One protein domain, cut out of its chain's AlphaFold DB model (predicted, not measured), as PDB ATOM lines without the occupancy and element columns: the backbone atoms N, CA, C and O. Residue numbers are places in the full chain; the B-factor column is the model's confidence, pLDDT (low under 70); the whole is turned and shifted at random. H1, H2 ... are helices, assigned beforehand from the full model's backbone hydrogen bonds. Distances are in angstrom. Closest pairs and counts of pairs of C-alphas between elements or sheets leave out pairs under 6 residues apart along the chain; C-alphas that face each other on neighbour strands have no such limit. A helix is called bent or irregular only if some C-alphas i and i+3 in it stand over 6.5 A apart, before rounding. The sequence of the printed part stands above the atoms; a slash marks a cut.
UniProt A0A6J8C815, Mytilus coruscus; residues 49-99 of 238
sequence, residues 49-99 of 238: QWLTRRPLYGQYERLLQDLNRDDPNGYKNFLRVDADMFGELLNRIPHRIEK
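Overview. This is residues 49 to 99 of the 238 residues of a protein of Mytilus coruscus (UniProt A0A6J8C815). Five helices are strung one after another in a loose zigzag: the short hairpin of H2 and H3 makes the middle, H1 stands beside H2 at one end, and H4 leads away from H3 to the small helix H5 at the other end. Residues 90 to 99, of which 90 to 92 belong to H4 and 94 to 97 to H5, stick out from the body, and so do residues 55 to 61, of which 55 to 57 belong to H1. The printed part has 51 residues with five named helices, H1 to H5 in order, and no named strand; the class is all helix. It is loose, with a radius of gyration of the C-alphas of 12.5 A, and spans 36 by 24 by 14 A.

Along the chain. Find C-alpha 49 at (160.884, 130.700, 159.691); from there H1 runs over residues 49 to 57, 13.7 A from first to last C-alpha. H1 is irregular: C-alphas 52 and 55 are 7.4 A apart. Next come H2, residues 63 to 70, 10.4 A long, and H3, residues 72 to 79, 10.5 A long. Look for C-alpha 83 at (167.760, 148.231, 154.734), where H4, residues 83 to 92, begins its 14.3 A. H5, residues 94 to 97, ends at C-alpha 97 at (168.272, 161.454, 168.660).

Arrangement. Start at H1, which forms a helical hairpin with H2. They only just touch, with 3 pairs of C-alphas within 8 A, the closest being those of Trp 50 and Asp 66 at 7.5 A. They run opposite ways at a steep tilt of 37 degrees, only just past shallow. H2 and H3, also a helical hairpin, touch closest at the C-alphas of Leu 67 and Tyr 75, 5.0 A apart, at a shallow tilt of 22 degrees, opposite ways. H3 and H4 only just touch, with 3 pairs within 8 A; the closest C-alphas are those of Lys 76 and Ala 83, 7.1 A apart. They run the same way at a steep tilt of 45 degrees. H4 and H5 meet only through their link, and H1 is apart from H3, H4 and H5. In H2, H3 and H4 every O i to N i+4 pair is within hydrogen-bond range; in H1 0 of 5 are, beside 3 of 6 O i to N i+3 pairs, and H5 is too short for an O i to N i+4 pair.

Size, cuts and confidence. The C-alphas farthest apart are those of Thr 52 and His 95, 35.9 A. The printed part has no cut, and its four links between helices are tight. In the B-factor column you will find a mean pLDDT of the printed part of 74.1, with residues 49 to 62 and residue 99 under 70.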
ATOM      1  N   GLN A  49     159.945 131.493 158.875       62.94
ATOM      2  CA  GLN A  49     160.884 130.700 159.691       62.94
ATOM      3  C   GLN A  49     161.524 131.481 160.847       62.94
ATOM      4  O   GLN A  49     161.804 130.912 161.892       62.94
ATOM      5  N   TRP A  50     161.710 132.794 160.725       64.00
ATOM      6  CA  TRP A  50     162.213 133.596 161.843       64.00
ATOM      7  C   TRP A  50     161.186 133.736 162.985       64.00
ATOM      8  O   TRP A  50     161.570 133.896 164.141       64.00
ATOM      9  N   LEU A  51     159.875 133.627 162.706       62.94
ATOM     10  CA  LEU A  51     158.827 133.689 163.735       62.94
ATOM     11  C   LEU A  51     158.897 132.496 164.695       62.94
ATOM     12  O   LEU A  51     158.521 132.646 165.854       62.94
ATOM     13  N   THR A  52     159.402 131.340 164.248       66.94
ATOM     14  CA  THR A  52     159.552 130.151 165.104       66.94
ATOM     15  C   THR A  52     160.732 130.265 166.072       66.94
ATOM     16  O   THR A  52     160.769 129.546 167.065       66.94
ATOM     17  N   ARG A  53     161.666 131.199 165.836       64.56
ATOM     18  CA  ARG A  53     162.853 131.440 166.680       64.56
ATOM     19  C   ARG A  53     162.620 132.461 167.806       64.56
ATOM     20  O   ARG A  53     163.481 132.616 168.667       64.56
ATOM     21  N   ARG A  54     161.459 133.133 167.837       61.66
ATOM     22  CA  ARG A  54     161.085 134.141 168.856       61.66
ATOM     23  C   ARG A  54     161.246 133.688 170.318       61.66
ATOM     24  O   ARG A  54     161.696 134.513 171.106       61.66
ATOM     25  N   PRO A  55     160.935 132.430 170.699       58.38
ATOM     26  CA  PRO A  55     161.076 131.990 172.089       58.38
ATOM     27  C   PRO A  55     162.530 131.892 172.574       58.38
ATOM     28  O   PRO A  55     162.759 131.871 173.776       58.38
ATOM     29  N   LEU A  56     163.510 131.805 171.664       58.38
ATOM     30  CA  LEU A  56     164.910 131.513 172.005       58.38
ATOM     31  C   LEU A  56     165.775 132.762 172.217       58.38
ATOM     32  O   LEU A  56     166.793 132.683 172.895       58.38
ATOM     33  N   TYR A  57     165.414 133.897 171.612       58.00
ATOM     34  CA  TYR A  57     166.324 135.043 171.480       58.00
ATOM     35  C   TYR A  57     165.780 136.369 172.022       58.00
ATOM     36  O   TYR A  57     166.463 137.385 171.909       58.00
ATOM     37  N   GLY A  58     164.592 136.369 172.635       56.09
ATOM     38  CA  GLY A  58     163.981 137.583 173.179       56.09
ATOM     39  C   GLY A  58     163.542 138.587 172.105       56.09
ATOM     40  O   GLY A  58     163.605 138.334 170.898       56.09
ATOM     41  N   GLN A  59     163.029 139.734 172.552       55.47
ATOM     42  CA  GLN A  59     162.466 140.770 171.691       55.47
ATOM     43  C   GLN A  59     163.573 141.737 171.218       55.47
ATOM     44  O   GLN A  59     164.206 142.414 172.017       55.47
ATOM     45  N   TYR A  60     163.746 141.816 169.895       53.91
ATOM     46  CA  TYR A  60     164.437 142.854 169.106       53.91
ATOM     47  C   TYR A  60     165.921 142.696 168.750       53.91
ATOM     48  O   TYR A  60     166.212 142.860 167.565       53.91
ATOM     49  N   GLU A  61     166.845 142.369 169.660       52.59
ATOM     50  CA  GLU A  61     168.287 142.569 169.371       52.59
ATOM     51  C   GLU A  61     168.800 141.842 168.118       52.59
ATOM     52  O   GLU A  61     169.480 142.438 167.284       52.59
ATOM     53  N   ARG A  62     168.419 140.574 167.927       63.94
ATOM     54  CA  ARG A  62     168.826 139.794 166.743       63.94
ATOM     55  C   ARG A  62     167.832 139.822 165.592       63.94
ATOM     56  O   ARG A  62     168.170 139.466 164.467       63.94
ATOM     57  N   LEU A  63     166.613 140.287 165.847       73.25
ATOM     58  CA  LEU A  63     165.515 140.164 164.898       73.25
ATOM     59  C   LEU A  63     165.757 140.974 163.618       73.25
ATOM     60  O   LEU A  63     165.501 140.483 162.522       73.25
ATOM     61  N   LEU A  64     166.237 142.212 163.748       73.94
ATOM     62  CA  LEU A  64     166.483 143.073 162.590       73.94
ATOM     63  C   LEU A  64     167.653 142.571 161.740       73.94
ATOM     64  O   LEU A  64     167.588 142.660 160.518       73.94
ATOM     65  N   GLN A  65     168.684 142.002 162.371       75.31
ATOM     66  CA  GLN A  65     169.834 141.425 161.672       75.31
ATOM     67  C   GLN A  65     169.430 140.160 160.903       75.31
ATOM     68  O   GLN A  65     169.733 140.044 159.716       75.31
ATOM     69  N   ASP A  66     168.668 139.268 161.540       75.50
ATOM     70  CA  ASP A  66     168.155 138.045 160.915       75.50
ATOM     71  C   ASP A  66     167.176 138.362 159.775       75.50
ATOM     72  O   ASP A  66     167.257 137.771 158.700       75.50
ATOM     73  N   LEU A  67     166.277 139.339 159.962       76.75
ATOM     74  CA  LEU A  67     165.372 139.809 158.906       76.75
ATOM     75  C   LEU A  67     166.139 140.406 157.726       76.75
ATOM     76  O   LEU A  67     165.771 140.152 156.584       76.75
ATOM     77  N   ASN A  68     167.185 141.193 157.982       80.75
ATOM     78  CA  ASN A  68     167.981 141.788 156.912       80.75
ATOM     79  C   ASN A  68     168.736 140.714 156.107       80.75
ATOM     80  O   ASN A  68     168.808 140.791 154.883       80.75
ATOM     81  N   ARG A  69     169.258 139.686 156.789       79.00
ATOM     82  CA  ARG A  69     170.034 138.599 156.178       79.00
ATOM     83  C   ARG A  69     169.171 137.577 155.433       79.00
ATOM     84  O   ARG A  69     169.490 137.229 154.299       79.00
ATOM     85  N   ASP A  70     168.114 137.084 156.075       80.19
ATOM     86  CA  ASP A  70     167.365 135.908 155.614       80.19
ATOM     87  C   ASP A  70     166.084 136.282 154.836       80.19
ATOM     88  O   ASP A  70     165.577 135.474 154.057       80.19
ATOM     89  N   ASP A  71     165.526 137.487 155.033       80.19
ATOM     90  CA  ASP A  71     164.255 137.908 154.419       80.19
ATOM     91  C   ASP A  71     164.153 139.441 154.226       80.19
ATOM     92  O   ASP A  71     163.405 140.118 154.947       80.19
ATOM     93  N   PRO A  72     164.829 140.016 153.209       79.69
ATOM     94  CA  PRO A  72     164.839 141.466 152.964       79.69
ATOM     95  C   PRO A  72     163.440 142.072 152.759       79.69
ATOM     96  O   PRO A  72     163.163 143.212 153.139       79.69
ATOM     97  N   ASN A  73     162.505 141.298 152.199       77.88
ATOM     98  CA  ASN A  73     161.108 141.713 152.073       77.88
ATOM     99  C   ASN A  73     160.402 141.749 153.436       77.88
ATOM    100  O   ASN A  73     159.523 142.579 153.664       77.88
ATOM    101  N   GLY A  74     160.749 140.841 154.346       76.44
ATOM    102  CA  GLY A  74     160.345 140.884 155.747       76.44
ATOM    103  C   GLY A  74     160.892 142.082 156.483       76.44
ATOM    104  O   GLY A  74     160.107 142.760 157.141       76.44
ATOM    105  N   TYR A  75     162.177 142.384 156.311       79.44
ATOM    106  CA  TYR A  75     162.792 143.590 156.859       79.44
ATOM    107  C   TYR A  75     162.026 144.843 156.415       79.44
ATOM    108  O   TYR A  75     161.535 145.607 157.249       79.44
ATOM    109  N   LYS A  76     161.792 144.977 155.101       81.31
ATOM    110  CA  LYS A  76     161.037 146.098 154.530       81.31
ATOM    111  C   LYS A  76     159.590 146.160 155.005       81.31
ATOM    112  O   LYS A  76     159.079 147.246 155.231       81.31
ATOM    113  N   ASN A  77     158.905 145.032 155.172       80.88
ATOM    114  CA  ASN A  77     157.536 145.035 155.698       80.88
ATOM    115  C   ASN A  77     157.489 145.360 157.197       80.88
ATOM    116  O   ASN A  77     156.525 145.982 157.647       80.88
ATOM    117  N   PHE A  78     158.504 144.934 157.952       74.19
ATOM    118  CA  PHE A  78     158.605 145.141 159.394       74.19
ATOM    119  C   PHE A  78     158.918 146.602 159.724       74.19
ATOM    120  O   PHE A  78     158.171 147.227 160.472       74.19
ATOM    121  N   LEU A  79     159.957 147.173 159.109       79.50
ATOM    122  CA  LEU A  79     160.343 148.572 159.317       79.50
ATOM    123  C   LEU A  79     159.597 149.556 158.410       79.50
ATOM    124  O   LEU A  79     159.688 150.761 158.616       79.50
ATOM    125  N   ARG A  80     158.859 149.063 157.404       80.69
ATOM    126  CA  ARG A  80     158.242 149.865 156.324       80.69
ATOM    127  C   ARG A  80     159.249 150.708 155.530       80.69
ATOM    128  O   ARG A  80     158.861 151.630 154.818       80.69
ATOM    129  N   VAL A  81     160.524 150.343 155.631       82.75
ATOM    130  CA  VAL A  81     161.704 151.008 155.078       82.75
ATOM    131  C   VAL A  81     162.687 149.910 154.667       82.75
ATOM    132  O   VAL A  81     162.798 148.900 155.362       82.75
ATOM    133  N   ASP A  82     163.342 150.043 153.516       84.88
ATOM    134  CA  ASP A  82     164.398 149.110 153.106       84.88
ATOM    135  C   ASP A  82     165.674 149.270 153.952       84.88
ATOM    136  O   ASP A  82     165.843 150.247 154.677       84.88
ATOM    137  N   ALA A  83     166.553 148.268 153.909       81.31
ATOM    138  CA  ALA A  83     167.760 148.231 154.734       81.31
ATOM    139  C   ALA A  83     168.715 149.391 154.444       81.31
ATOM    140  O   ALA A  83     169.243 149.984 155.386       81.31
ATOM    141  N   ASP A  84     168.865 149.759 153.174       85.94
ATOM    142  CA  ASP A  84     169.755 150.837 152.748       85.94
ATOM    143  C   ASP A  84     169.228 152.194 153.225       85.94
ATOM    144  O   ASP A  84     169.952 152.954 153.871       85.94
ATOM    145  N   MET A  85     167.934 152.459 153.017       85.50
ATOM    146  CA  MET A  85     167.274 153.667 153.510       85.50
ATOM    147  C   MET A  85     167.283 153.731 155.042       85.50
ATOM    148  O   MET A  85     167.480 154.802 155.612       85.50
ATOM    149  N   PHE A  86     167.117 152.604 155.737       84.06
ATOM    150  CA  PHE A  86     167.247 152.566 157.194       84.06
ATOM    151  C   PHE A  86     168.676 152.890 157.648       84.06
ATOM    152  O   PHE A  86     168.839 153.668 158.583       84.06
ATOM    153  N   GLY A  87     169.697 152.352 156.975       82.75
ATOM    154  CA  GLY A  87     171.102 152.677 157.233       82.75
ATOM    155  C   GLY A  87     171.414 154.156 156.990       82.75
ATOM    156  O   GLY A  87     172.102 154.793 157.787       82.75
ATOM    157  N   GLU A  88     170.843 154.746 155.943       87.12
ATOM    158  CA  GLU A  88     170.969 156.176 155.666       87.12
ATOM    159  C   GLU A  88     170.297 157.038 156.747       87.12
ATOM    160  O   GLU A  88     170.888 158.007 157.235       87.12
ATOM    161  N   LEU A  89     169.085 156.670 157.174       84.50
ATOM    162  CA  LEU A  89     168.394 157.326 158.286       84.50
ATOM    163  C   LEU A  89     169.197 157.190 159.585       84.50
ATOM    164  O   LEU A  89     169.380 158.177 160.297       84.50
ATOM    165  N   LEU A  90     169.747 156.007 159.854       81.50
ATOM    166  CA  LEU A  90     170.647 155.760 160.974       81.50
ATOM    167  C   LEU A  90     171.978 156.499 160.873       81.50
ATOM    168  O   LEU A  90     172.634 156.599 161.888       81.50
ATOM    169  N   ASN A  91     172.393 157.036 159.729       85.56
ATOM    170  CA  ASN A  91     173.577 157.901 159.655       85.56
ATOM    171  C   ASN A  91     173.211 159.386 159.802       85.56
ATOM    172  O   ASN A  91     173.992 160.188 160.314       85.56
ATOM    173  N   ARG A  92     171.997 159.769 159.385       84.88
ATOM    174  CA  ARG A  92     171.514 161.162 159.404       84.88
ATOM    175  C   ARG A  92     170.817 161.570 160.696       84.88
ATOM    176  O   ARG A  92     170.689 162.757 160.960       84.88
ATOM    177  N   ILE A  93     170.291 160.624 161.460       83.94
ATOM    178  CA  ILE A  93     169.494 160.902 162.655       83.94
ATOM    179  C   ILE A  93     170.279 160.786 163.978       83.94
ATOM    180  O   ILE A  93     169.878 161.508 164.890       83.94
ATOM    181  N   PRO A  94     171.383 160.013 164.141       79.50
ATOM    182  CA  PRO A  94     172.018 159.803 165.446       79.50
ATOM    183  C   PRO A  94     172.313 161.094 166.177       79.50
ATOM    184  O   PRO A  94     171.834 161.274 167.278       79.50
ATOM    185  N   HIS A  95     172.957 162.057 165.523       75.56
ATOM    186  CA  HIS A  95     173.289 163.343 166.140       75.56
ATOM    187  C   HIS A  95     172.059 164.164 166.594       75.56
ATOM    188  O   HIS A  95     172.201 165.135 167.334       75.56
ATOM    189  N   ARG A  96     170.845 163.805 166.149       76.25
ATOM    190  CA  ARG A  96     169.570 164.434 166.540       76.25
ATOM    191  C   ARG A  96     168.808 163.657 167.617       76.25
ATOM    192  O   ARG A  96     168.040 164.281 168.341       76.25
ATOM    193  N   ILE A  97     168.977 162.333 167.698       74.56
ATOM    194  CA  ILE A  97     168.272 161.454 168.660       74.56
ATOM    195  C   ILE A  97     169.179 160.906 169.762       74.56
ATOM    196  O   ILE A  97     168.683 160.310 170.717       74.56
ATOM    197  N   GLU A  98     170.491 161.078 169.625       71.25
ATOM    198  CA  GLU A  98     171.457 160.763 170.660       71.25
ATOM    199  C   GLU A  98     171.070 161.532 171.917       71.25
ATOM    200  O   GLU A  98     170.695 162.709 171.868       71.25
ATOM    201  N   LYS A  99     171.105 160.824 173.046       64.25
ATOM    202  CA  LYS A  99     170.700 161.350 174.342       64.25
ATOM    203  C   LYS A  99     171.556 162.575 174.654       64.25
ATOM    204  O   LYS A  99     172.702 162.453 175.074       64.25
TER     205      LYS A  99